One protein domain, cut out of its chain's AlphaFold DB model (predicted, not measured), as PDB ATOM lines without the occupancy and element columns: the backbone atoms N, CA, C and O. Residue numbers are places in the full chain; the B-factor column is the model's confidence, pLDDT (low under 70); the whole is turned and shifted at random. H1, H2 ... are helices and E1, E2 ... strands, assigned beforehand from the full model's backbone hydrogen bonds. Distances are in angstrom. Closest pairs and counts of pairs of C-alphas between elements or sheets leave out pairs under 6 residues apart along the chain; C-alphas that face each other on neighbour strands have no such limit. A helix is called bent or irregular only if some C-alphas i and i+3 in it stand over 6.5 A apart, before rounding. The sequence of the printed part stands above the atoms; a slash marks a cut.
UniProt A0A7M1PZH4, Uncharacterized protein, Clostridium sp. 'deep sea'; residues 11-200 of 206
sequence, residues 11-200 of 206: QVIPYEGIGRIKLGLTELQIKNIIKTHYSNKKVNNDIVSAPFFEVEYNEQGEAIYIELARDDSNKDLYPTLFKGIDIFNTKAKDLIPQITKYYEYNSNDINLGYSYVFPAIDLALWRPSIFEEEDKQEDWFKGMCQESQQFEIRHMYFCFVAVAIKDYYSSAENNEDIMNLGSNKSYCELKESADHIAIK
ATOM      1  N   GLN A  11     -22.193 -60.343 -23.872       97.88
ATOM      2  CA  GLN A  11     -21.048 -60.459 -22.961       97.88
ATOM      3  C   GLN A  11     -20.014 -59.377 -23.260       97.88
ATOM      4  O   GLN A  11     -19.598 -59.233 -24.407       97.88
ATOM      5  N   VAL A  12     -19.569 -58.668 -22.230       98.44
ATOM      6  CA  VAL A  12     -18.428 -57.754 -22.288       98.44
ATOM      7  C   VAL A  12     -17.204 -58.510 -21.793       98.44
ATOM      8  O   VAL A  12     -17.151 -58.918 -20.630       98.44
ATOM      9  N   ILE A  13     -16.237 -58.726 -22.683       98.44
ATOM     10  CA  ILE A  13     -15.010 -59.460 -22.377       98.44
ATOM     11  C   ILE A  13     -13.819 -58.557 -22.732       98.44
ATOM     12  O   ILE A  13     -13.544 -58.360 -23.919       98.44
ATOM     13  N   PRO A  14     -13.123 -58.001 -21.723       98.06
ATOM     14  CA  PRO A  14     -11.884 -57.253 -21.910       98.06
ATOM     15  C   PRO A  14     -10.896 -57.934 -22.852       98.06
ATOM     16  O   PRO A  14     -10.751 -59.156 -22.802       98.06
ATOM     17  N   TYR A  15     -10.223 -57.144 -23.692       97.62
ATOM     18  CA  TYR A  15      -9.253 -57.604 -24.697       97.62
ATOM     19  C   TYR A  15      -9.790 -58.554 -25.774       97.62
ATOM     20  O   TYR A  15      -9.037 -58.968 -26.653       97.62
ATOM     21  N   GLU A  16     -11.081 -58.882 -25.748       98.44
ATOM     22  CA  GLU A  16     -11.716 -59.751 -26.735       98.44
ATOM     23  C   GLU A  16     -12.788 -58.995 -27.526       98.44
ATOM     24  O   GLU A  16     -12.762 -58.996 -28.754       98.44
ATOM     25  N   GLY A  17     -13.739 -58.341 -26.852       98.25
ATOM     26  CA  GLY A  17     -14.794 -57.558 -27.498       98.25
ATOM     27  C   GLY A  17     -16.122 -57.536 -26.741       98.25
ATOM     28  O   GLY A  17     -16.222 -57.964 -25.588       98.25
ATOM     29  N   ILE A  18     -17.169 -57.066 -27.423       98.12
ATOM     30  CA  ILE A  18     -18.529 -56.930 -26.889       98.12
ATOM     31  C   ILE A  18     -19.498 -57.759 -27.737       98.12
ATOM     32  O   ILE A  18     -19.731 -57.510 -28.923       98.12
ATOM     33  N   GLY A  19     -20.078 -58.788 -27.120       96.44
ATOM     34  CA  GLY A  19     -20.944 -59.751 -27.787       96.44
ATOM     35  C   GLY A  19     -20.209 -60.477 -28.912       96.44
ATOM     36  O   GLY A  19     -19.196 -61.145 -28.687       96.44
ATOM     37  N   ARG A  20     -20.748 -60.367 -30.133       96.19
ATOM     38  CA  ARG A  20     -20.150 -60.945 -31.345       96.19
ATOM     39  C   ARG A  20     -19.109 -60.045 -32.009       96.19
ATOM     40  O   ARG A  20     -18.389 -60.539 -32.868       96.19
ATOM     41  N   ILE A  21     -19.038 -58.765 -31.650       97.56
ATOM     42  CA  ILE A  21     -18.063 -57.832 -32.222       97.56
ATOM     43  C   ILE A  21     -16.771 -57.965 -31.424       97.56
ATOM     44  O   ILE A  21     -16.783 -57.825 -30.201       97.56
ATOM     45  N   LYS A  22     -15.680 -58.298 -32.116       98.31
ATOM     46  CA  LYS A  22     -14.376 -58.602 -31.521       98.31
ATOM     47  C   LYS A  22     -13.319 -57.604 -31.969       98.31
ATOM     48  O   LYS A  22     -13.367 -57.130 -33.105       98.31
ATOM     49  N   LEU A  23     -12.376 -57.320 -31.077       98.44
ATOM     50  CA  LEU A  23     -11.163 -56.579 -31.407       98.44
ATOM     51  C   LEU A  23     -10.371 -57.353 -32.474       98.44
ATOM     52  O   LEU A  23     -10.464 -58.580 -32.566       98.44
ATOM     53  N   GLY A  24      -9.638 -56.635 -33.319       98.25
ATOM     54  CA  GLY A  24      -8.908 -57.190 -34.459       98.25
ATOM     55  C   GLY A  24      -9.767 -57.482 -35.699       98.25
ATOM     56  O   GLY A  24      -9.225 -57.812 -36.750       98.25
ATOM     57  N   LEU A  25     -11.100 -57.370 -35.627       98.44
ATOM     58  CA  LEU A  25     -11.951 -57.530 -36.812       98.44
ATOM     59  C   LEU A  25     -11.914 -56.291 -37.704       98.44
ATOM     60  O   LEU A  25     -11.882 -55.160 -37.230       98.44
ATOM     61  N   THR A  26     -12.020 -56.515 -39.009       98.50
ATOM     62  CA  THR A  26     -12.159 -55.438 -39.992       98.50
ATOM     63  C   THR A  26     -13.543 -54.802 -39.972       98.50
ATOM     64  O   THR A  26     -14.544 -55.449 -39.641       98.50
ATOM     65  N   GLU A  27     -13.633 -53.560 -40.444       96.62
ATOM     66  CA  GLU A  27     -14.905 -52.837 -40.567       96.62
ATOM     67  C   GLU A  27     -15.958 -53.630 -41.365       96.62
ATOM     68  O   GLU A  27     -17.131 -53.692 -40.989       96.62
ATOM     69  N   LEU A  28     -15.550 -54.307 -42.445       97.50
ATOM     70  CA  LEU A  28     -16.448 -55.134 -43.255       97.50
ATOM     71  C   LEU A  28     -17.002 -56.329 -42.464       97.50
ATOM     72  O   LEU A  28     -18.191 -56.642 -42.564       97.50
ATOM     73  N   GLN A  29     -16.159 -57.005 -41.680       97.94
ATOM     74  CA  GLN A  29     -16.590 -58.126 -40.840       97.94
ATOM     75  C   GLN A  29     -17.572 -57.656 -39.766       97.94
ATOM     76  O   GLN A  29     -18.612 -58.286 -39.575       97.94
ATOM     77  N   ILE A  30     -17.291 -56.520 -39.126       96.25
ATOM     78  CA  ILE A  30     -18.159 -55.926 -38.106       96.25
ATOM     79  C   ILE A  30     -19.509 -55.519 -38.703       96.25
ATOM     80  O   ILE A  30     -20.554 -55.923 -38.189       96.25
ATOM     81  N   LYS A  31     -19.517 -54.817 -39.843       93.88
ATOM     82  CA  LYS A  31     -20.749 -54.461 -40.573       93.88
ATOM     83  C   LYS A  31     -21.588 -55.693 -40.916       93.88
ATOM     84  O   LYS A  31     -22.813 -55.666 -40.776       93.88
ATOM     85  N   ASN A  32     -20.943 -56.785 -41.328       95.44
ATOM     86  CA  ASN A  32     -21.633 -58.041 -41.604       95.44
ATOM     87  C   ASN A  32     -22.252 -58.645 -40.337       95.44
ATOM     88  O   ASN A  32     -23.419 -59.025 -40.381       95.44
ATOM     89  N   ILE A  33     -21.529 -58.673 -39.213       94.75
ATOM     90  CA  ILE A  33     -22.044 -59.159 -37.921       94.75
ATOM     91  C   ILE A  33     -23.256 -58.340 -37.469       94.75
ATOM     92  O   ILE A  33     -24.273 -58.917 -37.079       94.75
ATOM     93  N   ILE A  34     -23.174 -57.008 -37.549       90.50
ATOM     94  CA  ILE A  34     -24.284 -56.118 -37.185       90.50
ATOM     95  C   ILE A  34     -25.509 -56.446 -38.041       90.50
ATOM     96  O   ILE A  34     -26.597 -56.678 -37.513       90.50
ATOM     97  N   LYS A  35     -25.328 -56.554 -39.361       89.94
ATOM     98  CA  LYS A  35     -26.411 -56.866 -40.298       89.94
ATOM     99  C   LYS A  35     -27.056 -58.233 -40.031       89.94
ATOM    100  O   LYS A  35     -28.278 -58.353 -40.133       89.94
ATOM    101  N   THR A  36     -26.272 -59.263 -39.716       89.75
ATOM    102  CA  THR A  36     -26.781 -60.638 -39.588       89.75
ATOM    103  C   THR A  36     -27.324 -60.970 -38.201       89.75
ATOM    104  O   THR A  36     -28.280 -61.737 -38.104       89.75
ATOM    105  N   HIS A  37     -26.751 -60.412 -37.131       87.31
ATOM    106  CA  HIS A  37     -27.078 -60.811 -35.757       87.31
ATOM    107  C   HIS A  37     -27.816 -59.741 -34.953       87.31
ATOM    108  O   HIS A  37     -28.684 -60.082 -34.139       87.31
ATOM    109  N   TYR A  38     -27.491 -58.473 -35.199       84.88
ATOM    110  CA  TYR A  38     -27.990 -57.338 -34.428       84.88
ATOM    111  C   TYR A  38     -29.008 -56.489 -35.182       84.88
ATOM    112  O   TYR A  38     -29.488 -55.522 -34.618       84.88
ATOM    113  N   SER A  39     -29.385 -56.841 -36.412       77.81
ATOM    114  CA  SER A  39     -30.376 -56.087 -37.186       77.81
ATOM    115  C   SER A  39     -31.714 -55.941 -36.459       77.81
ATOM    116  O   SER A  39     -32.080 -56.767 -35.624       77.81
ATOM    117  N   ASN A  40     -32.447 -54.878 -36.806       79.38
ATOM    118  CA  ASN A  40     -33.744 -54.572 -36.213       79.38
ATOM    119  C   ASN A  40     -34.678 -55.787 -36.279       79.38
ATOM    120  O   ASN A  40     -34.864 -56.388 -37.342       79.38
ATOM    121  N   LYS A  41     -35.295 -56.135 -35.148       77.88
ATOM    122  CA  LYS A  41     -36.188 -57.297 -35.039       77.88
ATOM    123  C   LYS A  41     -37.609 -56.844 -34.782       77.88
ATOM    124  O   LYS A  41     -37.845 -55.927 -34.005       77.88
ATOM    125  N   LYS A  42     -38.570 -57.533 -35.394       77.06
ATOM    126  CA  LYS A  42     -39.980 -57.372 -35.041       77.06
ATOM    127  C   LYS A  42     -40.293 -58.269 -33.845       77.06
ATOM    128  O   LYS A  42     -40.227 -59.490 -33.968       77.06
ATOM    129  N   VAL A  43     -40.645 -57.675 -32.711       72.62
ATOM    130  CA  VAL A  43     -41.046 -58.386 -31.490       72.62
ATOM    131  C   VAL A  43     -42.431 -57.893 -31.098       72.62
ATOM    132  O   VAL A  43     -42.615 -56.710 -30.865       72.62
ATOM    133  N   ASN A  44     -43.426 -58.785 -31.060       71.94
ATOM    134  CA  ASN A  44     -44.809 -58.460 -30.665       71.94
ATOM    135  C   ASN A  44     -45.419 -57.221 -31.361       71.94
ATOM    136  O   ASN A  44     -46.183 -56.488 -30.752       71.94
ATOM    137  N   ASN A  45     -45.126 -57.047 -32.655       74.88
ATOM    138  CA  ASN A  45     -45.509 -55.909 -33.509       74.88
ATOM    139  C   ASN A  45     -44.697 -54.617 -33.372       74.88
ATOM    140  O   ASN A  45     -44.840 -53.769 -34.251       74.88
ATOM    141  N   ASP A  46     -43.769 -54.537 -32.424       74.38
ATOM    142  CA  ASP A  46     -42.834 -53.421 -32.302       74.38
ATOM    143  C   ASP A  46     -41.517 -53.710 -33.031       74.38
ATOM    144  O   ASP A  46     -41.088 -54.864 -33.160       74.38
ATOM    145  N   ILE A  47     -40.874 -52.654 -33.533       78.00
ATOM    146  CA  ILE A  47     -39.522 -52.724 -34.092       78.00
ATOM    147  C   ILE A  47     -38.540 -52.465 -32.952       78.00
ATOM    148  O   ILE A  47     -38.453 -51.359 -32.431       78.00
ATOM    149  N   VAL A  48     -37.788 -53.497 -32.593       78.44
ATOM    150  CA  VAL A  48     -36.658 -53.414 -31.671       78.44
ATOM    151  C   VAL A  48     -35.432 -53.031 -32.483       78.44
ATOM    152  O   VAL A  48     -35.040 -53.769 -33.393       78.44
ATOM    153  N   SER A  49     -34.850 -51.880 -32.163       79.62
ATOM    154  CA  SER A  49     -33.635 -51.392 -32.807       79.62
ATOM    155  C   SER A  49     -32.437 -52.286 -32.502       79.62
ATOM    156  O   SER A  49     -32.354 -52.936 -31.456       79.62
ATOM    157  N   ALA A  50     -31.498 -52.310 -33.441       80.75
ATOM    158  CA  ALA A  50     -30.179 -52.874 -33.235       80.75
ATOM    159  C   ALA A  50     -29.459 -52.185 -32.063       80.75
ATOM    160  O   ALA A  50     -29.522 -50.956 -31.972       80.75
ATOM    161  N   PRO A  51     -28.724 -52.932 -31.216       86.25
ATOM    162  CA  PRO A  51     -27.720 -52.339 -30.343       86.25
ATOM    163  C   PRO A  51     -26.752 -51.471 -31.153       86.25
ATOM    164  O   PRO A  51     -26.318 -51.862 -32.241       86.25
ATOM    165  N   PHE A  52     -26.437 -50.290 -30.628       90.00
ATOM    166  CA  PHE A  52     -25.557 -49.336 -31.290       90.00
ATOM    167  C   PHE A  52     -24.119 -49.542 -30.823       90.00
ATOM    168  O   PHE A  52     -23.845 -49.472 -29.625       90.00
ATOM    169  N   PHE A  53     -23.233 -49.794 -31.783       93.06
ATOM    170  CA  PHE A  53     -21.808 -49.976 -31.554       93.06
ATOM    171  C   PHE A  53     -21.016 -48.860 -32.224       93.06
ATOM    172  O   PHE A  53     -21.274 -48.541 -33.388       93.06
ATOM    173  N   GLU A  54     -20.015 -48.360 -31.518       95.06
ATOM    174  CA  GLU A  54     -18.974 -47.487 -32.051       95.06
ATOM    175  C   GLU A  54     -17.636 -48.227 -32.015       95.06
ATOM    176  O   GLU A  54     -17.370 -49.009 -31.100       95.06
ATOM    177  N   VAL A  55     -16.838 -48.080 -33.072       95.88
ATOM    178  CA  VAL A  55     -15.611 -48.859 -33.261       95.88
ATOM    179  C   VAL A  55     -14.527 -47.971 -33.849       95.88
ATOM    180  O   VAL A  55     -14.735 -47.371 -34.905       95.88
ATOM    181  N   GLU A  56     -13.364 -47.951 -33.207       96.75
ATOM    182  CA  GLU A  56     -12.153 -47.340 -33.759       96.75
ATOM    183  C   GLU A  56     -11.267 -48.416 -34.383       96.75
ATOM    184  O   GLU A  56     -11.201 -49.549 -33.895       96.75
ATOM    185  N   TYR A  57     -10.555 -48.052 -35.447       95.38
ATOM    186  CA  TYR A  57      -9.706 -48.960 -36.212       95.38
ATOM    187  C   TYR A  57      -8.269 -48.440 -36.262       95.38
ATOM    188  O   TYR A  57      -8.044 -47.234 -36.339       95.38
ATOM    189  N   ASN A  58      -7.298 -49.352 -36.257       94.25
ATOM    190  CA  ASN A  58      -5.902 -49.017 -36.538       94.25
ATOM    191  C   ASN A  58      -5.677 -48.725 -38.038       94.25
ATOM    192  O   ASN A  58      -6.576 -48.855 -38.871       94.25
ATOM    193  N   GLU A  59      -4.439 -48.385 -38.402       94.94
ATOM    194  CA  GLU A  59      -4.034 -48.133 -39.794       94.94
ATOM    195  C   GLU A  59      -4.219 -49.348 -40.723       94.94
ATOM    196  O   GLU A  59      -4.331 -49.192 -41.938       94.94
ATOM    197  N   GLN A  60      -4.268 -50.562 -40.168       96.31
ATOM    198  CA  GLN A  60      -4.523 -51.806 -40.899       96.31
ATOM    199  C   GLN A  60      -6.028 -52.073 -41.094       96.31
ATOM    200  O   GLN A  60      -6.401 -53.029 -41.776       96.31
ATOM    201  N   GLY A  61      -6.897 -51.216 -40.548       96.56
ATOM    202  CA  GLY A  61      -8.349 -51.341 -40.635       96.56
ATOM    203  C   GLY A  61      -8.937 -52.373 -39.672       96.56
ATOM    204  O   GLY A  61     -10.032 -52.874 -39.924       96.56
ATOM    205  N   GLU A  62      -8.228 -52.706 -38.594       98.12
ATOM    206  CA  GLU A  62      -8.636 -53.667 -37.566       98.12
ATOM    207  C   GLU A  62      -9.128 -52.943 -36.309       98.12
ATOM    208  O   GLU A  62      -8.529 -51.959 -35.877       98.12
ATOM    209  N   ALA A  63     -10.217 -53.430 -35.713       98.06
ATOM    210  CA  ALA A  63     -10.841 -52.810 -34.550       98.06
ATOM    211  C   ALA A  63      -9.914 -52.821 -33.324       98.06
ATOM    212  O   ALA A  63      -9.508 -53.889 -32.861       98.06
ATOM    213  N   ILE A  64      -9.632 -51.645 -32.765       97.88
ATOM    214  CA  ILE A  64      -8.802 -51.471 -31.562       97.88
ATOM    215  C   ILE A  64      -9.592 -51.002 -30.337       97.88
ATOM    216  O   ILE A  64      -9.120 -51.154 -29.212       97.88
ATOM    217  N   TYR A  65     -10.805 -50.502 -30.556       98.12
ATOM    218  CA  TYR A  65     -11.738 -50.035 -29.539       98.12
ATOM    219  C   TYR A  65     -13.154 -50.405 -29.971       98.12
ATOM    220  O   TYR A  65     -13.492 -50.264 -31.146       98.12
ATOM    221  N   ILE A  66     -13.973 -50.890 -29.040       98.38
ATOM    222  CA  ILE A  66     -15.393 -51.169 -29.262       98.38
ATOM    223  C   ILE A  66     -16.177 -50.611 -28.084       98.38
ATOM    224  O   ILE A  66     -15.973 -51.039 -26.949       98.38
ATOM    225  N   GLU A  67     -17.139 -49.752 -28.379       97.94
ATOM    226  CA  GLU A  67     -18.119 -49.239 -27.435       97.94
ATOM    227  C   GLU A  67     -19.518 -49.736 -27.787       97.94
ATOM    228  O   GLU A  67     -19.874 -49.900 -28.956       97.94
ATOM    229  N   LEU A  68     -20.319 -49.986 -26.755       96.12
ATOM    230  CA  LEU A  68     -21.737 -50.275 -26.872       96.12
ATOM    231  C   LEU A  68     -22.548 -49.237 -26.098       96.12
ATOM    232  O   LEU A  68     -22.289 -48.990 -24.920       96.12
ATOM    233  N   ALA A  69     -23.592 -48.719 -26.746       92.88
ATOM    234  CA  ALA A  69     -24.566 -47.824 -26.140       92.88
ATOM    235  C   ALA A  69     -25.755 -48.557 -25.528       92.88
ATOM    236  O   ALA A  69     -26.309 -49.501 -26.102       92.88
ATOM    237  N   ARG A  70     -26.217 -48.046 -24.388       90.19
ATOM    238  CA  ARG A  70     -27.485 -48.436 -23.787       90.19
ATOM    239  C   ARG A  70     -28.640 -47.897 -24.622       90.19
ATOM    240  O   ARG A  70     -28.775 -46.693 -24.825       90.19
ATOM    241  N   ASP A  71     -29.541 -48.789 -25.012       86.25
ATOM    242  CA  ASP A  71     -30.846 -48.408 -25.544       86.25
ATOM    243  C   ASP A  71     -31.893 -48.453 -24.425       86.25
ATOM    244  O   ASP A  71     -32.370 -49.526 -24.061       86.25
ATOM    245  N   ASP A  72     -32.272 -47.294 -23.879       81.75
ATOM    246  CA  ASP A  72     -33.284 -47.194 -22.814       81.75
ATOM    247  C   ASP A  72     -34.614 -47.875 -23.173       81.75
ATOM    248  O   ASP A  72     -35.287 -48.408 -22.289       81.75
ATOM    249  N   SER A  73     -34.983 -47.885 -24.459       78.88
ATOM    250  CA  SER A  73     -36.230 -48.492 -24.926       78.88
ATOM    251  C   SER A  73     -36.168 -50.021 -24.924       78.88
ATOM    252  O   SER A  73     -37.206 -50.673 -24.856       78.88
ATOM    253  N   ASN A  74     -34.963 -50.599 -24.993       75.94
ATOM    254  CA  ASN A  74     -34.741 -52.029 -25.227       75.94
ATOM    255  C   ASN A  74     -33.710 -52.664 -24.273       75.94
ATOM    256  O   ASN A  74     -33.284 -53.798 -24.496       75.94
ATOM    257  N   LYS A  75     -33.320 -51.981 -23.192       73.44
ATOM    258  CA  LYS A  75     -32.249 -52.412 -22.270       73.44
ATOM    259  C   LYS A  75     -32.477 -53.791 -21.636       73.44
ATOM    260  O   LYS A  75     -31.520 -54.489 -21.330       73.44
ATOM    261  N   ASP A  76     -33.734 -54.209 -21.477       82.19
ATOM    262  CA  ASP A  76     -34.081 -55.525 -20.921       82.19
ATOM    263  C   ASP A  76     -34.041 -56.644 -21.990       82.19
ATOM    264  O   ASP A  76     -34.047 -57.834 -21.664       82.19
ATOM    265  N   LEU A  77     -34.000 -56.281 -23.279       82.50
ATOM    266  CA  LEU A  77     -33.911 -57.222 -24.400       82.50
ATOM    267  C   LEU A  77     -32.472 -57.650 -24.691       82.50
ATOM    268  O   LEU A  77     -32.272 -58.772 -25.165       82.50
ATOM    269  N   TYR A  78     -31.507 -56.785 -24.368       86.31
ATOM    270  CA  TYR A  78     -30.074 -57.028 -24.511       86.31
ATOM    271  C   TYR A  78     -29.314 -56.800 -23.193       86.31
ATOM    272  O   TYR A  78     -28.528 -55.852 -23.100       86.31
ATOM    273  N   PRO A  79     -29.513 -57.656 -22.167       91.94
ATOM    274  CA  PRO A  79     -28.718 -57.582 -20.945       91.94
ATOM    275  C   PRO A  79     -27.226 -57.588 -21.283       91.94
ATOM    276  O   PRO A  79     -26.740 -58.506 -21.952       91.94
ATOM    277  N   THR A  80     -26.509 -56.554 -20.847       95.62
ATOM    278  CA  THR A  80     -25.094 -56.347 -21.182       95.62
ATOM    279  C   THR A  80     -24.252 -56.697 -19.970       95.62
ATOM    280  O   THR A  80     -24.238 -55.973 -18.978       95.62
ATOM    281  N   LEU A  81     -23.606 -57.859 -20.023       97.56
ATOM    282  CA  LEU A  81     -23.063 -58.534 -18.856       97.56
ATOM    283  C   LEU A  81     -21.537 -58.462 -18.823       97.56
ATOM    284  O   LEU A  81     -20.872 -58.966 -19.725       97.56
ATOM    285  N   PHE A  82     -20.988 -57.945 -17.728       97.94
ATOM    286  CA  PHE A  82     -19.577 -58.089 -17.377       97.94
ATOM    287  C   PHE A  82     -19.457 -58.954 -16.125       97.94
ATOM    288  O   PHE A  82     -20.029 -58.634 -15.083       97.94
ATOM    289  N   LYS A  83     -18.760 -60.094 -16.227       95.81
ATOM    290  CA  LYS A  83     -18.670 -61.097 -15.145       95.81
ATOM    291  C   LYS A  83     -20.038 -61.474 -14.537       95.81
ATOM    292  O   LYS A  83     -20.155 -61.717 -13.338       95.81
ATOM    293  N   GLY A  84     -21.077 -61.523 -15.373       95.75
ATOM    294  CA  GLY A  84     -22.450 -61.842 -14.967       95.75
ATOM    295  C   GLY A  84     -23.249 -60.682 -14.359       95.75
ATOM    296  O   GLY A  84     -24.413 -60.884 -14.026       95.75
ATOM    297  N   ILE A  85     -22.668 -59.485 -14.238       96.50
ATOM    298  CA  ILE A  85     -23.342 -58.278 -13.743       96.50
ATOM    299  C   ILE A  85     -23.862 -57.478 -14.936       96.50
ATOM    300  O   ILE A  85     -23.100 -57.201 -15.860       96.50
ATOM    301  N   ASP A  86     -25.137 -57.090 -14.911       96.69
ATOM    302  CA  ASP A  86     -25.729 -56.240 -15.947       96.69
ATOM    303  C   ASP A  86     -25.298 -54.781 -15.765       96.69
ATOM    304  O   ASP A  86     -25.734 -54.109 -14.829       96.69
ATOM    305  N   ILE A  87     -24.436 -54.301 -16.658       97.06
ATOM    306  CA  ILE A  87     -23.818 -52.973 -16.592       97.06
ATOM    307  C   ILE A  87     -24.862 -51.861 -16.715       97.06
ATOM    308  O   ILE A  87     -24.795 -50.866 -15.996       97.06
ATOM    309  N   PHE A  88     -25.840 -52.025 -17.604       95.75
ATOM    310  CA  PHE A  88     -26.801 -50.971 -17.930       95.75
ATOM    311  C   PHE A  88     -28.013 -50.945 -17.003       95.75
ATOM    312  O   PHE A  88     -28.694 -49.923 -16.920       95.75
ATOM    313  N   ASN A  89     -28.270 -52.042 -16.289       94.81
ATOM    314  CA  ASN A  89     -29.363 -52.145 -15.321       94.81
ATOM    315  C   ASN A  89     -28.904 -52.144 -13.855       94.81
ATOM    316  O   ASN A  89     -29.743 -52.225 -12.956       94.81
ATOM    317  N   THR A  90     -27.602 -52.020 -13.592       97.00
ATOM    318  CA  THR A  90     -27.052 -51.833 -12.242       97.00
ATOM    319  C   THR A  90     -26.654 -50.374 -12.056       97.00
ATOM    320  O   THR A  90     -25.956 -49.807 -12.895       97.00
ATOM    321  N   LYS A  91     -27.099 -49.745 -10.963       97.62
ATOM    322  CA  LYS A  91     -26.766 -48.344 -10.668       97.62
ATOM    323  C   LYS A  91     -25.258 -48.170 -10.547       97.62
ATOM    324  O   LYS A  91     -24.591 -49.049 -10.005       97.62
ATOM    325  N   ALA A  92     -24.728 -47.026 -10.966       97.69
ATOM    326  CA  ALA A  92     -23.296 -46.744 -10.929       97.69
ATOM    327  C   ALA A  92     -22.709 -46.942  -9.520       97.69
ATOM    328  O   ALA A  92     -21.711 -47.649  -9.368       97.69
ATOM    329  N   LYS A  93     -23.400 -46.434  -8.486       97.06
ATOM    330  CA  LYS A  93     -23.011 -46.598  -7.075       97.06
ATOM    331  C   LYS A  93     -22.901 -48.050  -6.605       97.06
ATOM    332  O   LYS A  93     -22.127 -48.337  -5.701       97.06
ATOM    333  N   ASP A  94     -23.651 -48.961  -7.226       97.94
ATOM    334  CA  ASP A  94     -23.658 -50.387  -6.889       97.94
ATOM    335  C   ASP A  94     -22.729 -51.190  -7.815       97.94
ATOM    336  O   ASP A  94     -22.164 -52.205  -7.403       97.94
ATOM    337  N   LEU A  95     -22.560 -50.760  -9.069       98.12
ATOM    338  CA  LEU A  95     -21.747 -51.442 -10.074       98.12
ATOM    339  C   LEU A  95     -20.251 -51.262  -9.809       98.12
ATOM    340  O   LEU A  95     -19.507 -52.245  -9.797       98.12
ATOM    341  N   ILE A  96     -19.804 -50.025  -9.572       97.81
ATOM    342  CA  ILE A  96     -18.378 -49.715  -9.411       97.81
ATOM    343  C   ILE A  96     -17.745 -50.499  -8.253       97.81
ATOM    344  O   ILE A  96     -16.722 -51.152  -8.489       97.81
ATOM    345  N   PRO A  97     -18.343 -50.578  -7.046       97.69
ATOM    346  CA  PRO A  97     -17.801 -51.412  -5.975       97.69
ATOM    347  C   PRO A  97     -17.720 -52.897  -6.334       97.69
ATOM    348  O   PRO A  97     -16.856 -53.603  -5.823       97.69
ATOM    349  N   GLN A  98     -18.601 -53.407  -7.201       98.00
ATOM    350  CA  GLN A  98     -18.562 -54.810  -7.619       98.00
ATOM    351  C   GLN A  98     -17.422 -55.103  -8.595       98.00
ATOM    352  O   GLN A  98     -16.797 -56.157  -8.477       98.00
ATOM    353  N   ILE A  99     -17.128 -54.186  -9.518       97.50
ATOM    354  CA  ILE A  99     -15.978 -54.308 -10.427       97.50
ATOM    355  C   ILE A  99     -14.669 -54.121  -9.646       97.50
ATOM    356  O   ILE A  99     -13.735 -54.908  -9.818       97.50
ATOM    357  N   THR A 100     -14.652 -53.177  -8.699       96.56
ATOM    358  CA  THR A 100     -13.483 -52.839  -7.865       96.56
ATOM    359  C   THR A 100     -13.044 -53.972  -6.931       96.56
ATOM    360  O   THR A 100     -11.915 -53.994  -6.457       96.56
ATOM    361  N   LYS A 101     -13.879 -55.005  -6.735       96.62
ATOM    362  CA  LYS A 101     -13.455 -56.265  -6.089       96.62
ATOM    363  C   LYS A 101     -12.353 -56.998  -6.857       96.62
ATOM    364  O   LYS A 101     -11.699 -57.863  -6.281       96.62
ATOM    365  N   TYR A 102     -12.212 -56.725  -8.153       95.75
ATOM    366  CA  TYR A 102     -11.303 -57.437  -9.050       95.75
ATOM    367  C   TYR A 102     -10.288 -56.520  -9.732       95.75
ATOM    368  O   TYR A 102      -9.181 -56.976 -10.004       95.75
ATOM    369  N   TYR A 103     -10.671 -55.280 -10.047       96.12
ATOM    370  CA  TYR A 103      -9.864 -54.361 -10.848       96.12
ATOM    371  C   TYR A 103      -9.956 -52.945 -10.297       96.12
ATOM    372  O   TYR A 103     -11.053 -52.443 -10.076       96.12
ATOM    373  N   GLU A 104      -8.818 -52.288 -10.122       95.38
ATOM    374  CA  GLU A 104      -8.776 -50.877  -9.748       95.38
ATOM    375  C   GLU A 104      -9.101 -50.003 -10.964       95.38
ATOM    376  O   GLU A 104      -8.661 -50.283 -12.084       95.38
ATOM    377  N   TYR A 105      -9.900 -48.959 -10.744       93.31
ATOM    378  CA  TYR A 105     -10.090 -47.899 -11.728       93.31
ATOM    379  C   TYR A 105      -9.069 -46.778 -11.504       93.31
ATOM    380  O   TYR A 105      -8.513 -46.646 -10.412       93.31
ATOM    381  N   ASN A 106      -8.840 -45.946 -12.518       90.06
ATOM    382  CA  ASN A 106      -8.001 -44.759 -12.382       90.06
ATOM    383  C   ASN A 106      -8.664 -43.741 -11.436       90.06
ATOM    384  O   ASN A 106      -9.577 -43.014 -11.825       90.06
ATOM    385  N   SER A 107      -8.204 -43.678 -10.187       90.06
ATOM    386  CA  SER A 107      -8.746 -42.762  -9.178       90.06
ATOM    387  C   SER A 107      -8.337 -41.301  -9.372       90.06
ATOM    388  O   SER A 107      -8.869 -40.439  -8.680       90.06
ATOM    389  N   ASN A 108      -7.386 -41.025 -10.270       86.19
ATOM    390  CA  ASN A 108      -6.907 -39.676 -10.575       86.19
ATOM    391  C   ASN A 108      -7.609 -39.064 -11.800       86.19
ATOM    392  O   ASN A 108      -7.231 -37.975 -12.226       86.19
ATOM    393  N   ASP A 109      -8.600 -39.752 -12.379       81.62
ATOM    394  CA  ASP A 109      -9.394 -39.240 -13.499       81.62
ATOM    395  C   ASP A 109     -10.189 -37.992 -13.068       81.62
ATOM    396  O   ASP A 109     -10.946 -38.020 -12.096       81.62
ATOM    397  N   ILE A 110     -10.028 -36.889 -13.802       82.12
ATOM    398  CA  ILE A 110     -10.765 -35.638 -13.566       82.12
ATOM    399  C   ILE A 110     -12.276 -35.802 -13.782       82.12
ATOM    400  O   ILE A 110     -13.070 -35.081 -13.183       82.12
ATOM    401  N   ASN A 111     -12.671 -36.777 -14.599       85.19
ATOM    402  CA  ASN A 111     -14.056 -37.090 -14.923       85.19
ATOM    403  C   ASN A 111     -14.652 -38.158 -13.990       85.19
ATOM    404  O   ASN A 111     -15.732 -38.691 -14.270       85.19
ATOM    405  N   LEU A 112     -13.977 -38.480 -12.876       88.19
ATOM    406  CA  LEU A 112     -14.436 -39.488 -11.926       88.19
ATOM    407  C   LEU A 112     -15.885 -39.226 -11.494       88.19
ATOM    408  O   LEU A 112     -16.263 -38.130 -11.085       88.19
ATOM    409  N   GLY A 113     -16.706 -40.271 -11.580       90.50
ATOM    410  CA  GLY A 113     -18.142 -40.191 -11.333       90.50
ATOM    411  C   GLY A 113     -18.963 -40.134 -12.618       90.50
ATOM    412  O   GLY A 113     -20.037 -40.736 -12.639       90.50
ATOM    413  N   TYR A 114     -18.445 -39.521 -13.684       91.88
ATOM    414  CA  TYR A 114     -18.999 -39.580 -15.041       91.88
ATOM    415  C   TYR A 114     -18.396 -40.752 -15.814       91.88
ATOM    416  O   TYR A 114     -19.132 -41.577 -16.357       91.88
ATOM    417  N   SER A 115     -17.064 -40.864 -15.794       93.00
ATOM    418  CA  SER A 115     -16.307 -41.979 -16.356       93.00
ATOM    419  C   SER A 115     -15.624 -42.808 -15.275       93.00
ATOM    420  O   SER A 115     -15.264 -42.320 -14.202       93.00
ATOM    421  N   TYR A 116     -15.449 -44.090 -15.584       95.25
ATOM    422  CA  TYR A 116     -14.574 -44.994 -14.849       95.25
ATOM    423  C   TYR A 116     -13.785 -45.824 -15.851       95.25
ATOM    424  O   TYR A 116     -14.366 -46.627 -16.583       95.25
ATOM    425  N   VAL A 117     -12.467 -45.646 -15.859       95.12
ATOM    426  CA  VAL A 117     -11.533 -46.451 -16.651       95.12
ATOM    427  C   VAL A 117     -10.847 -47.445 -15.728       95.12
ATOM    428  O   VAL A 117     -10.338 -47.048 -14.686       95.12
ATOM    429  N   PHE A 118     -10.812 -48.718 -16.117       96.19
ATOM    430  CA  PHE A 118     -10.107 -49.808 -15.441       96.19
ATOM    431  C   PHE A 118      -8.890 -50.214 -16.286       96.19
ATOM    432  O   PHE A 118      -9.012 -51.114 -17.125       96.19
ATOM    433  N   PRO A 119      -7.716 -49.576 -16.100       93.38
ATOM    434  CA  PRO A 119      -6.603 -49.686 -17.046       93.38
ATOM    435  C   PRO A 119      -6.055 -51.109 -17.167       93.38
ATOM    436  O   PRO A 119      -5.692 -51.543 -18.249       93.38
ATOM    437  N   ALA A 120      -6.073 -51.884 -16.077       95.00
ATOM    438  CA  ALA A 120      -5.581 -53.265 -16.067       95.00
ATOM    439  C   ALA A 120      -6.345 -54.212 -17.014       95.00
ATOM    440  O   ALA A 120      -5.873 -55.319 -17.298       95.00
ATOM    441  N   ILE A 121      -7.535 -53.809 -17.467       96.69
ATOM    442  CA  ILE A 121      -8.392 -54.568 -18.383       96.69
ATOM    443  C   ILE A 121      -8.872 -53.736 -19.582       96.69
ATOM    444  O   ILE A 121      -9.774 -54.180 -20.283       96.69
ATOM    445  N   ASP A 122      -8.331 -52.532 -19.777       96.31
ATOM    446  CA  ASP A 122      -8.775 -51.555 -20.779       96.31
ATOM    447  C   ASP A 122     -10.310 -51.520 -20.984       96.31
ATOM    448  O   ASP A 122     -10.829 -51.598 -22.102       96.31
ATOM    449  N   LEU A 123     -11.041 -51.445 -19.866       97.69
ATOM    450  CA  LEU A 123     -12.501 -51.327 -19.806       97.69
ATOM    451  C   LEU A 123     -12.863 -49.906 -19.374       97.69
ATOM    452  O   LEU A 123     -12.349 -49.436 -18.357       97.69
ATOM    453  N   ALA A 124     -13.797 -49.265 -20.071       97.25
ATOM    454  CA  ALA A 124     -14.347 -47.976 -19.664       97.25
ATOM    455  C   ALA A 124     -15.870 -48.017 -19.537       97.25
ATOM    456  O   ALA A 124     -16.562 -48.743 -20.253       97.25
ATOM    457  N   LEU A 125     -16.385 -47.224 -18.602       97.69
ATOM    458  CA  LEU A 125     -17.806 -46.986 -18.373       97.69
ATOM    459  C   LEU A 125     -18.059 -45.482 -18.383       97.69
ATOM    460  O   LEU A 125     -17.272 -44.740 -17.795       97.69
ATOM    461  N   TRP A 126     -19.163 -45.040 -18.990       96.25
ATOM    462  CA  TRP A 126     -19.522 -43.619 -19.039       96.25
ATOM    463  C   TRP A 126     -21.014 -43.367 -18.808       96.25
ATOM    464  O   TRP A 126     -21.880 -44.149 -19.226       96.25
ATOM    465  N   ARG A 127     -21.310 -42.273 -18.100       93.38
ATOM    466  CA  ARG A 127     -22.646 -41.700 -17.912       93.38
ATOM    467  C   ARG A 127     -22.599 -40.173 -18.074       93.38
ATOM    468  O   ARG A 127     -21.598 -39.565 -17.702       93.38
ATOM    469  N   PRO A 128     -23.682 -39.544 -18.563       87.44
ATOM    470  CA  PRO A 128     -23.701 -38.110 -18.873       87.44
ATOM    471  C   PRO A 128     -23.757 -37.216 -17.634       87.44
ATOM    472  O   PRO A 128     -23.360 -36.057 -17.692       87.44
ATOM    473  N   SER A 129     -24.273 -37.734 -16.520       90.94
ATOM    474  CA  SER A 129     -24.428 -36.979 -15.283       90.94
ATOM    475  C   SER A 129     -24.323 -37.886 -14.065       90.94
ATOM    476  O   SER A 129     -24.557 -39.096 -14.146       90.94
ATOM    477  N   ILE A 130     -23.974 -37.286 -12.932       93.94
ATOM    478  CA  ILE A 130     -23.983 -37.920 -11.618       93.94
ATOM    479  C   ILE A 130     -25.343 -37.615 -10.994       93.94
ATOM    480  O   ILE A 130     -25.592 -36.491 -10.574       93.94
ATOM    481  N   PHE A 131     -26.215 -38.620 -10.964       95.38
ATOM    482  CA  PHE A 131     -27.505 -38.557 -10.281       95.38
ATOM    483  C   PHE A 131     -27.632 -39.762  -9.351       95.38
ATOM    484  O   PHE A 131     -27.391 -40.903  -9.765       95.38
ATOM    485  N   GLU A 132     -28.014 -39.518  -8.105       95.19
ATOM    486  CA  GLU A 132     -28.110 -40.504  -7.035       95.19
ATOM    487  C   GLU A 132     -29.536 -40.552  -6.441       95.19
ATOM    488  O   GLU A 132     -30.469 -39.909  -6.919       95.19
ATOM    489  N   GLU A 133     -29.782 -41.418  -5.450       95.06
ATOM    490  CA  GLU A 133     -31.151 -41.581  -4.913       95.06
ATOM    491  C   GLU A 133     -31.591 -40.365  -4.097       95.06
ATOM    492  O   GLU A 133     -32.775 -40.027  -4.046       95.06
ATOM    493  N   GLU A 134     -30.623 -39.723  -3.460       96.25
ATOM    494  CA  GLU A 134     -30.775 -38.585  -2.574       96.25
ATOM    495  C   GLU A 134     -31.265 -37.352  -3.349       96.25
ATOM    496  O   GLU A 134     -32.152 -36.650  -2.864       96.25
ATOM    497  N   ASP A 135     -30.822 -37.184  -4.601       96.06
ATOM    498  CA  ASP A 135     -31.222 -36.085  -5.492       96.06
ATOM    499  C   ASP A 135     -32.733 -36.055  -5.764       96.06
ATOM    500  O   ASP A 135     -33.319 -35.003  -6.016       96.06
ATOM    501  N   LYS A 136     -33.421 -37.198  -5.630       96.12
ATOM    502  CA  LYS A 136     -34.887 -37.267  -5.769       96.12
ATOM    503  C   LYS A 136     -35.628 -36.488  -4.683       96.12
ATOM    504  O   LYS A 136     -36.836 -36.258  -4.800       96.12
ATOM    505  N   GLN A 137     -34.945 -36.149  -3.591       97.62
ATOM    506  CA  GLN A 137     -35.512 -35.372  -2.500       97.62
ATOM    507  C   GLN A 137     -35.353 -33.866  -2.683       97.62
ATOM    508  O   GLN A 137     -36.025 -33.122  -1.965       97.62
ATOM    509  N   GLU A 138     -34.557 -33.430  -3.652       97.81
ATOM    510  CA  GLU A 138     -34.288 -32.020  -3.896       97.81
ATOM    511  C   GLU A 138     -35.491 -31.302  -4.524       97.81
ATOM    512  O   GLU A 138     -36.239 -31.861  -5.335       97.81
ATOM    513  N   ASP A 139     -35.674 -30.032  -4.159       98.00
ATOM    514  CA  ASP A 139     -36.811 -29.221  -4.614       98.00
ATOM    515  C   ASP A 139     -36.809 -29.031  -6.137       98.00
ATOM    516  O   ASP A 139     -37.870 -29.055  -6.766       98.00
ATOM    517  N   TRP A 140     -35.624 -28.899  -6.745       96.56
ATOM    518  CA  TRP A 140     -35.490 -28.774  -8.196       96.56
ATOM    519  C   TRP A 140     -36.012 -30.022  -8.918       96.56
ATOM    520  O   TRP A 140     -36.730 -29.892  -9.906       96.56
ATOM    521  N   PHE A 141     -35.729 -31.220  -8.395       96.69
ATOM    522  CA  PHE A 141     -36.181 -32.482  -8.981       96.69
ATOM    523  C   PHE A 141     -37.684 -32.672  -8.771       96.69
ATOM    524  O   PHE A 141     -38.419 -33.031  -9.693       96.69
ATOM    525  N   LYS A 142     -38.182 -32.377  -7.565       97.00
ATOM    526  CA  LYS A 142     -39.617 -32.449  -7.241       97.00
ATOM    527  C   LYS A 142     -40.457 -31.466  -8.056       97.00
ATOM    528  O   LYS A 142     -41.613 -31.765  -8.343       97.00
ATOM    529  N   GLY A 143     -39.883 -30.324  -8.434       97.00
ATOM    530  CA  GLY A 143     -40.521 -29.315  -9.278       97.00
ATOM    531  C   GLY A 143     -40.590 -29.667 -10.770       97.00
ATOM    532  O   GLY A 143     -41.321 -29.008 -11.509       97.00
ATOM    533  N   MET A 144     -39.858 -30.688 -11.231       97.12
ATOM    534  CA  MET A 144     -39.877 -31.136 -12.626       97.12
ATOM    535  C   MET A 144     -41.166 -31.883 -12.991       97.12
ATOM    536  O   MET A 144     -41.820 -32.501 -12.150       97.12
ATOM    537  N   CYS A 145     -41.507 -31.893 -14.283       97.25
ATOM    538  CA  CYS A 145     -42.540 -32.793 -14.781       97.25
ATOM    539  C   CYS A 145     -42.061 -34.255 -14.727       97.25
ATOM    540  O   CYS A 145     -40.862 -34.541 -14.700       97.25
ATOM    541  N   GLN A 146     -43.005 -35.200 -14.748       95.12
ATOM    542  CA  GLN A 146     -42.692 -36.627 -14.647       95.12
ATOM    543  C   GLN A 146     -41.721 -37.097 -15.740       95.12
ATOM    544  O   GLN A 146     -40.852 -37.917 -15.466       95.12
ATOM    545  N   GLU A 147     -41.846 -36.588 -16.964       93.75
ATOM    546  CA  GLU A 147     -40.960 -36.951 -18.073       93.75
ATOM    547  C   GLU A 147     -39.507 -36.544 -17.800       93.75
ATOM    548  O   GLU A 147     -38.610 -37.381 -17.909       93.75
ATOM    549  N   SER A 148     -39.282 -35.307 -17.349       94.12
ATOM    550  CA  SER A 148     -37.956 -34.825 -16.953       94.12
ATOM    551  C   SER A 148     -37.398 -35.599 -15.757       94.12
ATOM    552  O   SER A 148     -36.238 -35.993 -15.774       94.12
ATOM    553  N   GLN A 149     -38.225 -35.933 -14.761       94.56
ATOM    554  CA  GLN A 149     -37.790 -36.794 -13.653       94.56
ATOM    555  C   GLN A 149     -37.345 -38.178 -14.146       94.56
ATOM    556  O   GLN A 149     -36.318 -38.697 -13.714       94.56
ATOM    557  N   GLN A 150     -38.104 -38.790 -15.062       92.62
ATOM    558  CA  GLN A 150     -37.735 -40.076 -15.658       92.62
ATOM    559  C   GLN A 150     -36.485 -39.986 -16.526       92.62
ATOM    560  O   GLN A 150     -35.842 -41.011 -16.726       92.62
ATOM    561  N   PHE A 151     -36.156 -38.817 -17.074       90.81
ATOM    562  CA  PHE A 151     -34.904 -38.587 -17.782       90.81
ATOM    563  C   PHE A 151     -33.724 -38.563 -16.804       90.81
ATOM    564  O   PHE A 151     -32.811 -39.372 -16.951       90.81
ATOM    565  N   GLU A 152     -33.799 -37.762 -15.741       93.50
ATOM    566  CA  GLU A 152     -32.722 -37.654 -14.746       93.50
ATOM    567  C   GLU A 152     -32.416 -38.979 -14.039       93.50
ATOM    568  O   GLU A 152     -31.259 -39.358 -13.867       93.50
ATOM    569  N   ILE A 153     -33.445 -39.771 -13.718       94.31
ATOM    570  CA  ILE A 153     -33.273 -41.093 -13.089       94.31
ATOM    571  C   ILE A 153     -32.381 -42.027 -13.930       94.31
ATOM    572  O   ILE A 153     -31.742 -42.934 -13.391       94.31
ATOM    573  N   ARG A 154     -32.296 -41.826 -15.248       92.88
ATOM    574  CA  ARG A 154     -31.453 -42.650 -16.131       92.88
ATOM    575  C   ARG A 154     -29.964 -42.420 -15.910       92.88
ATOM    576  O   ARG A 154     -29.176 -43.310 -16.231       92.88
ATOM    577  N   HIS A 155     -29.594 -41.271 -15.351       94.00
ATOM    578  CA  HIS A 155     -28.219 -40.900 -15.017       94.00
ATOM    579  C   HIS A 155     -27.703 -41.618 -13.752       94.00
ATOM    580  O   HIS A 155     -26.511 -41.608 -13.454       94.00
ATOM    581  N   MET A 156     -28.562 -42.370 -13.053       96.38
ATOM    582  CA  MET A 156     -28.127 -43.320 -12.019       96.38
ATOM    583  C   MET A 156     -27.337 -44.515 -12.573       96.38
ATOM    584  O   MET A 156     -26.757 -45.278 -11.802       96.38
ATOM    585  N   TYR A 157     -27.352 -44.727 -13.889       96.56
ATOM    586  CA  TYR A 157     -26.826 -45.911 -14.566       96.56
ATOM    587  C   TYR A 157     -25.869 -45.490 -15.683       96.56
ATOM    588  O   TYR A 157     -26.061 -44.444 -16.305       96.56
ATOM    589  N   PHE A 158     -24.893 -46.338 -16.007       96.31
ATOM    590  CA  PHE A 158     -24.038 -46.124 -17.176       96.31
ATOM    591  C   PHE A 158     -24.824 -46.269 -18.476       96.31
ATOM    592  O   PHE A 158     -25.754 -47.079 -18.559       96.31
ATOM    593  N   CYS A 159     -24.466 -45.477 -19.485       94.00
ATOM    594  CA  CYS A 159     -25.059 -45.561 -20.818       94.00
ATOM    595  C   CYS A 159     -24.066 -46.003 -21.895       94.00
ATOM    596  O   CYS A 159     -24.519 -46.361 -22.975       94.00
ATOM    597  N   PHE A 160     -22.767 -46.064 -21.587       94.81
ATOM    598  CA  PHE A 160     -21.768 -46.705 -22.440       94.81
ATOM    599  C   PHE A 160     -20.897 -47.682 -21.656       94.81
ATOM    600  O   PHE A 160     -20.618 -47.484 -20.467       94.81
ATOM    601  N   VAL A 161     -20.474 -48.735 -22.350       97.94
ATOM    602  CA  VAL A 161     -19.360 -49.596 -21.953       97.94
ATOM    603  C   VAL A 161     -18.449 -49.799 -23.148       97.94
ATOM    604  O   VAL A 161     -18.931 -50.091 -24.243       97.94
ATOM    605  N   ALA A 162     -17.147 -49.695 -22.919       98.31
ATOM    606  CA  ALA A 162     -16.144 -49.901 -23.944       98.31
ATOM    607  C   ALA A 162     -15.058 -50.875 -23.499       98.31
ATOM    608  O   ALA A 162     -14.695 -50.925 -22.323       98.31
ATOM    609  N   VAL A 163     -14.535 -51.632 -24.460       98.44
ATOM    610  CA  VAL A 163     -13.325 -52.452 -24.319       98.44
ATOM    611  C   VAL A 163     -12.359 -52.099 -25.436       98.44
ATOM    612  O   VAL A 163     -12.778 -51.839 -26.567       98.44
ATOM    613  N   ALA A 164     -11.070 -52.146 -25.138       97.62
ATOM    614  CA  ALA A 164     -10.033 -51.857 -26.113       97.62
ATOM    615  C   ALA A 164      -8.922 -52.912 -26.098       97.62
ATOM    616  O   ALA A 164      -8.925 -53.852 -25.294       97.62
ATOM    617  N   ILE A 165      -7.993 -52.784 -27.045       97.00
ATOM    618  CA  ILE A 165      -6.747 -53.551 -27.034       97.00
ATOM    619  C   ILE A 165      -5.928 -53.227 -25.786       97.00
ATOM    620  O   ILE A 165      -6.117 -52.202 -25.135       97.00
ATOM    621  N   LYS A 166      -4.997 -54.124 -25.470       95.62
ATOM    622  CA  LYS A 166      -4.118 -53.963 -24.321       95.62
ATOM    623  C   LYS A 166      -3.325 -52.655 -24.397       95.62
ATOM    624  O   LYS A 166      -2.761 -52.338 -25.441       95.62
ATOM    625  N   ASP A 167      -3.251 -51.975 -23.258       92.19
ATOM    626  CA  ASP A 167      -2.518 -50.735 -23.021       92.19
ATOM    627  C   ASP A 167      -3.114 -49.512 -23.759       92.19
ATOM    628  O   ASP A 167      -2.474 -48.457 -23.829       92.19
ATOM    629  N   TYR A 168      -4.354 -49.609 -24.260       92.12
ATOM    630  CA  TYR A 168      -5.062 -48.502 -24.919       92.12
ATOM    631  C   TYR A 168      -5.187 -47.288 -23.989       92.12
ATOM    632  O   TYR A 168      -4.761 -46.190 -24.339       92.12
ATOM    633  N   TYR A 169      -5.662 -47.485 -22.757       84.69
ATOM    634  CA  TYR A 169      -5.786 -46.404 -21.774       84.69
ATOM    635  C   TYR A 169      -4.486 -46.114 -21.019       84.69
ATOM    636  O   TYR A 169      -4.360 -45.056 -20.410       84.69
ATOM    637  N   SER A 170      -3.506 -47.020 -21.070       76.81
ATOM    638  CA  SER A 170      -2.189 -46.807 -20.449       76.81
ATOM    639  C   SER A 170      -1.272 -45.941 -21.324       76.81
ATOM    640  O   SER A 170      -0.468 -45.164 -20.820       76.81
ATOM    641  N   SER A 171      -1.401 -46.038 -22.650       55.44
ATOM    642  CA  SER A 171      -0.688 -45.175 -23.604       55.44
ATOM    643  C   SER A 171      -1.291 -43.767 -23.720       55.44
ATOM    644  O   SER A 171      -0.612 -42.836 -24.161       55.44
ATOM    645  N   ALA A 172      -2.537 -43.603 -23.271       51.50
ATOM    646  CA  ALA A 172      -3.295 -42.357 -23.297       51.50
ATOM    647  C   ALA A 172      -2.815 -41.297 -22.289       51.50
ATOM    648  O   ALA A 172      -3.163 -40.131 -22.450       51.50
ATOM    649  N   GLU A 173      -1.961 -41.642 -21.312       45.31
ATOM    650  CA  GLU A 173      -1.339 -40.655 -20.405       45.31
ATOM    651  C   GLU A 173      -0.497 -39.588 -21.149       45.31
ATOM    652  O   GLU A 173      -0.101 -38.594 -20.545       45.31
ATOM    653  N   ASN A 174      -0.275 -39.740 -22.466       37.38
ATOM    654  CA  ASN A 174       0.406 -38.763 -23.323       37.38
ATOM    655  C   ASN A 174      -0.482 -38.062 -24.376       37.38
ATOM    656  O   ASN A 174       0.048 -37.245 -25.127       37.38
ATOM    657  N   ASN A 175      -1.787 -38.348 -24.466       38.72
ATOM    658  CA  ASN A 175      -2.681 -37.729 -25.459       38.72
ATOM    659  C   ASN A 175      -3.932 -37.147 -24.785       38.72
ATOM    660  O   ASN A 175      -4.837 -37.881 -24.389       38.72
ATOM    661  N   GLU A 176      -4.013 -35.813 -24.727       41.50
ATOM    662  CA  GLU A 176      -5.185 -35.049 -24.258       41.50
ATOM    663  C   GLU A 176      -6.485 -35.413 -25.015       41.50
ATOM    664  O   GLU A 176      -7.584 -35.203 -24.505       41.50
ATOM    665  N   ASP A 177      -6.375 -36.031 -26.196       40.44
ATOM    666  CA  ASP A 177      -7.500 -36.377 -27.071       40.44
ATOM    667  C   ASP A 177      -8.342 -37.579 -26.604       40.44
ATOM    668  O   ASP A 177      -9.531 -37.636 -26.911       40.44
ATOM    669  N   ILE A 178      -7.797 -38.520 -25.820       43.91
ATOM    670  CA  ILE A 178      -8.567 -39.693 -25.341       43.91
ATOM    671  C   ILE A 178      -9.400 -39.338 -24.094       43.91
ATOM    672  O   ILE A 178     -10.448 -39.930 -23.844       43.91
ATOM    673  N   MET A 179      -9.030 -38.283 -23.356       40.59
ATOM    674  CA  MET A 179      -9.877 -37.748 -22.274       40.59
ATOM    675  C   MET A 179     -11.164 -37.076 -22.793       40.59
ATOM    676  O   MET A 179     -12.057 -36.756 -22.010       40.59
ATOM    677  N   ASN A 180     -11.280 -36.911 -24.116       42.66
ATOM    678  CA  ASN A 180     -12.437 -36.370 -24.821       42.66
ATOM    679  C   ASN A 180     -13.408 -37.447 -25.348       42.66
ATOM    680  O   ASN A 180     -14.320 -37.114 -26.107       42.66
ATOM    681  N   LEU A 181     -13.302 -38.710 -24.900       46.66
ATOM    682  CA  LEU A 181     -14.282 -39.777 -25.198       46.66
ATOM    683  C   LEU A 181     -15.736 -39.405 -24.816       46.66
ATOM    684  O   LEU A 181     -16.679 -40.034 -25.278       46.66
ATOM    685  N   GLY A 182     -15.940 -38.352 -24.012       42.62
ATOM    686  CA  GLY A 182     -17.257 -37.768 -23.728       42.62
ATOM    687  C   GLY A 182     -17.612 -36.478 -24.486       42.62
ATOM    688  O   GLY A 182     -18.752 -36.030 -24.374       42.62
ATOM    689  N   SER A 183     -16.689 -35.848 -25.223       38.88
ATOM    690  CA  SER A 183     -16.875 -34.494 -25.785       38.88
ATOM    691  C   SER A 183     -16.941 -34.430 -27.313       38.88
ATOM    692  O   SER A 183     -17.489 -33.467 -27.851       38.88
ATOM    693  N   ASN A 184     -16.529 -35.472 -28.039       39.56
ATOM    694  CA  ASN A 184     -16.879 -35.602 -29.455       39.56
ATOM    695  C   ASN A 184     -18.241 -36.297 -29.602       39.56
ATOM    696  O   ASN A 184     -18.351 -37.423 -30.064       39.56
ATOM    697  N   LYS A 185     -19.291 -35.557 -29.209       41.00
ATOM    698  CA  LYS A 185     -20.722 -35.879 -29.346       41.00
ATOM    699  C   LYS A 185     -21.149 -37.211 -28.727       41.00
ATOM    700  O   LYS A 185     -21.543 -38.145 -29.425       41.00
ATOM    701  N   SER A 186     -21.241 -37.223 -27.398       37.75
ATOM    702  CA  SER A 186     -22.127 -38.158 -26.706       37.75
ATOM    703  C   SER A 186     -23.530 -38.101 -27.323       37.75
ATOM    704  O   SER A 186     -24.137 -37.035 -27.468       37.75
ATOM    705  N   TYR A 187     -24.065 -39.263 -27.692       41.72
ATOM    706  CA  TYR A 187     -25.349 -39.398 -28.378       41.72
ATOM    707  C   TYR A 187     -26.551 -38.846 -27.584       41.72
ATOM    708  O   TYR A 187     -27.630 -38.689 -28.157       41.72
ATOM    709  N   CYS A 188     -26.392 -38.477 -26.308       38.84
ATOM    710  CA  CYS A 188     -27.394 -37.671 -25.605       38.84
ATOM    711  C   CYS A 188     -27.723 -36.377 -26.382       38.84
ATOM    712  O   CYS A 188     -28.898 -36.067 -26.548       38.84
ATOM    713  N   GLU A 189     -26.730 -35.725 -26.998       36.47
ATOM    714  CA  GLU A 189     -26.938 -34.552 -27.866       36.47
ATOM    715  C   GLU A 189     -27.447 -34.929 -29.274       36.47
ATOM    716  O   GLU A 189     -28.141 -34.157 -29.939       36.47
ATOM    717  N   LEU A 190     -27.136 -36.135 -29.765       37.34
ATOM    718  CA  LEU A 190     -27.568 -36.590 -31.095       37.34
ATOM    719  C   LEU A 190     -29.007 -37.119 -31.107       37.34
ATOM    720  O   LEU A 190     -29.677 -37.004 -32.138       37.34
ATOM    721  N   LYS A 191     -29.526 -37.632 -29.985       37.31
ATOM    722  CA  LYS A 191     -30.928 -38.060 -29.870       37.31
ATOM    723  C   LYS A 191     -31.884 -36.869 -29.764       37.31
ATOM    724  O   LYS A 191     -32.973 -36.945 -30.325       37.31
ATOM    725  N   GLU A 192     -31.441 -35.739 -29.205       39.53
ATOM    726  CA  GLU A 192     -32.154 -34.452 -29.308       39.53
ATOM    727  C   GLU A 192     -32.236 -33.939 -30.762       39.53
ATOM    728  O   GLU A 192     -33.129 -33.169 -31.123       39.53
ATOM    729  N   SER A 193     -31.360 -34.434 -31.646       36.22
ATOM    730  CA  SER A 193     -31.397 -34.127 -33.077       36.22
ATOM    731  C   SER A 193     -32.214 -35.113 -33.921       36.22
ATOM    732  O   SER A 193     -32.495 -34.800 -35.073       36.22
ATOM    733  N   ALA A 194     -32.645 -36.272 -33.406       33.38
ATOM    734  CA  ALA A 194     -33.389 -37.251 -34.212       33.38
ATOM    735  C   ALA A 194     -34.778 -36.730 -34.635       33.38
ATOM    736  O   ALA A 194     -35.197 -36.956 -35.774       33.38
ATOM    737  N   ASP A 195     -35.420 -35.919 -33.789       34.25
ATOM    738  CA  ASP A 195     -36.648 -35.196 -34.149       34.25
ATOM    739  C   ASP A 195     -36.378 -34.021 -35.117       34.25
ATOM    740  O   ASP A 195     -37.237 -33.661 -35.922       34.25
ATOM    741  N   HIS A 196     -35.152 -33.483 -35.143       31.61
ATOM    742  CA  HIS A 196     -34.729 -32.434 -36.085       31.61
ATOM    743  C   HIS A 196     -34.186 -32.975 -37.426       31.61
ATOM    744  O   HIS A 196     -34.269 -32.294 -38.452       31.61
ATOM    745  N   ILE A 197     -33.666 -34.204 -37.476       32.75
ATOM    746  CA  ILE A 197     -33.137 -34.844 -38.695       32.75
ATOM    747  C   ILE A 197     -34.282 -35.323 -39.598       32.75
ATOM    748  O   ILE A 197     -34.168 -35.220 -40.822       32.75
ATOM    749  N   ALA A 198     -35.419 -35.735 -39.026       31.14
ATOM    750  CA  ALA A 198     -36.630 -36.030 -39.796       31.14
ATOM    751  C   ALA A 198     -37.142 -34.802 -40.578       31.14
ATOM    752  O   ALA A 198     -37.652 -34.941 -41.690       31.14
ATOM    753  N   ILE A 199     -36.928 -33.594 -40.045       34.91
ATOM    754  CA  ILE A 199     -37.268 -32.327 -40.709       34.91
ATOM    755  C   ILE A 199     -36.215 -31.955 -41.769       34.91
ATOM    756  O   ILE A 199     -36.552 -31.372 -42.798       34.91
ATOM    757  N   LYS A 200     -34.944 -32.334 -41.576       31.95
ATOM    758  CA  LYS A 200     -33.842 -31.952 -42.476       31.95
ATOM    759  C   LYS A 200     -33.721 -32.810 -43.746       31.95
ATOM    760  O   LYS A 200     -33.185 -32.317 -44.734       31.95
TER     761      LYS A 200
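Overview. This is residues 11 to 200 of the 206 residues of an uncharacterized protein of Clostridium sp. 'deep sea' (UniProt A0A7M1PZH4). A twisted sheet of five antiparallel strands, E4, E5, E9, E8 and E7, stands in the middle, with the short strands E1 and E6 side by side over one face and the low-confidence residues 175 to 186 running past the other. H5 with the short H3 and H4 makes a small helical lobe beyond the end of E8 and the start of E9, H1 and H2 graze the sheet, and the tip of the E2 and E3 hairpin, residues 42 to 47, and the tail, residues 189 to 200, stick out. The printed part has 190 residues with eight named helices and nine named strands, in the order E1 H1 E2 E3 E4 E5 E6 H2 E7 E8 H3 H4 H5 E9 H6 H7 H8. The class is mixed, helices and strands; the whole is compact, with a radius of gyration of the C-alphas of 17.4 A and spans of 53 by 45 by 35 A.

Along the chain. In the large sheet, E4 is residues 53 to 57, 13.0 A long, beginning at C-alpha 53 at (-21.808, -49.976, -31.554). E5 is residues 63 to 69, 16.9 A, and E9 is residues 160 to 164, 13.3 A. E8 is residues 123 to 126, 10.5 A, and E7 is residues 115 to 118, 10.0 A. The short strands are E1, residues 11 to 13, with C-alpha 11 at (-21.048, -60.459, -22.961), E2, residues 41 to 43, E3, residues 46 to 48, and E6, residues 80 to 82. H1 is residues 27 to 38, 15.1 A; H2 is residues 92 to 100, 12.0 A; H5 is residues 146 to 156, 16.2 A. H3 is residues 134 to 137, H4 residues 139 to 142, H6 residues 168 to 174 and H7 residues 187 to 191. H8, residues 194 to 200, ends at C-alpha 200 at (-33.842, -31.952, -42.476). H6 is only just irregular: C-alphas 171 and 174 are 6.51 A apart.

Arrangement. The sheet runs E4, E5, E9, E8, E7, with E4 and E7 as edge strands. In the hairpin E4 and E5, N 67 and O 54 are 2.8 A apart, within hydrogen-bond range. Between E5 and E9, N 66 and O 163 are at 2.9 A; between E9 and E8, N 162 and O 124 are at 2.9 A. In the hairpin E7 and E8, N 118 and O 123 are at 2.8 A. E1 and E6 pair with no named strand; their closest C-alphas, of Gln 11 and Leu 81, are 5.0 A apart. The closest C-alphas of E1 and E9 are those of Ile 13 and Val 163, 7.5 A. H1, H2 and H6 are on the sheet but only graze it, H1 with residues 27 to 34, H2 with residues 92 to 100 and H6 with residues 168 to 170. H2 and H5 are close but not clearly touching, at a shallow tilt of 14 degrees, the same way; their closest C-alphas, of Ala 92 and Met 156, are 6.0 A apart. H4 and H5 are close but not clearly touching, with the C-alphas of Phe 141 and Gln 149 closest at 6.6 A. H3 and H5 are near each other, with 5 pairs of C-alphas within 10 A. The antiparallel hairpin E2 and E3 has N 48 and O 41 at 2.8 A, and E2 is apart from E4. H7 is not on the sheet, and H7 and H8 meet only through their link. Every O i to N i+4 pair is within hydrogen-bond range in H1 and H7; H2 has 3 of 5, H5 4 of 7, H8 2 of 3 and H6 0 of 3, with 0 of 4 O i to N i+3 pairs, while H3 and H4 are too short for an O i to N i+4 pair.

Size, cuts and confidence. The C-alphas of Gln 60 and Asp 139, the two farthest apart, are 53.6 A from each other. The printed part has no cut. The links E1 to H1, H2 to E7 and H6 to H7 are long. The mean pLDDT of the printed part is 84.4, and residues 171 to 200 are under 70.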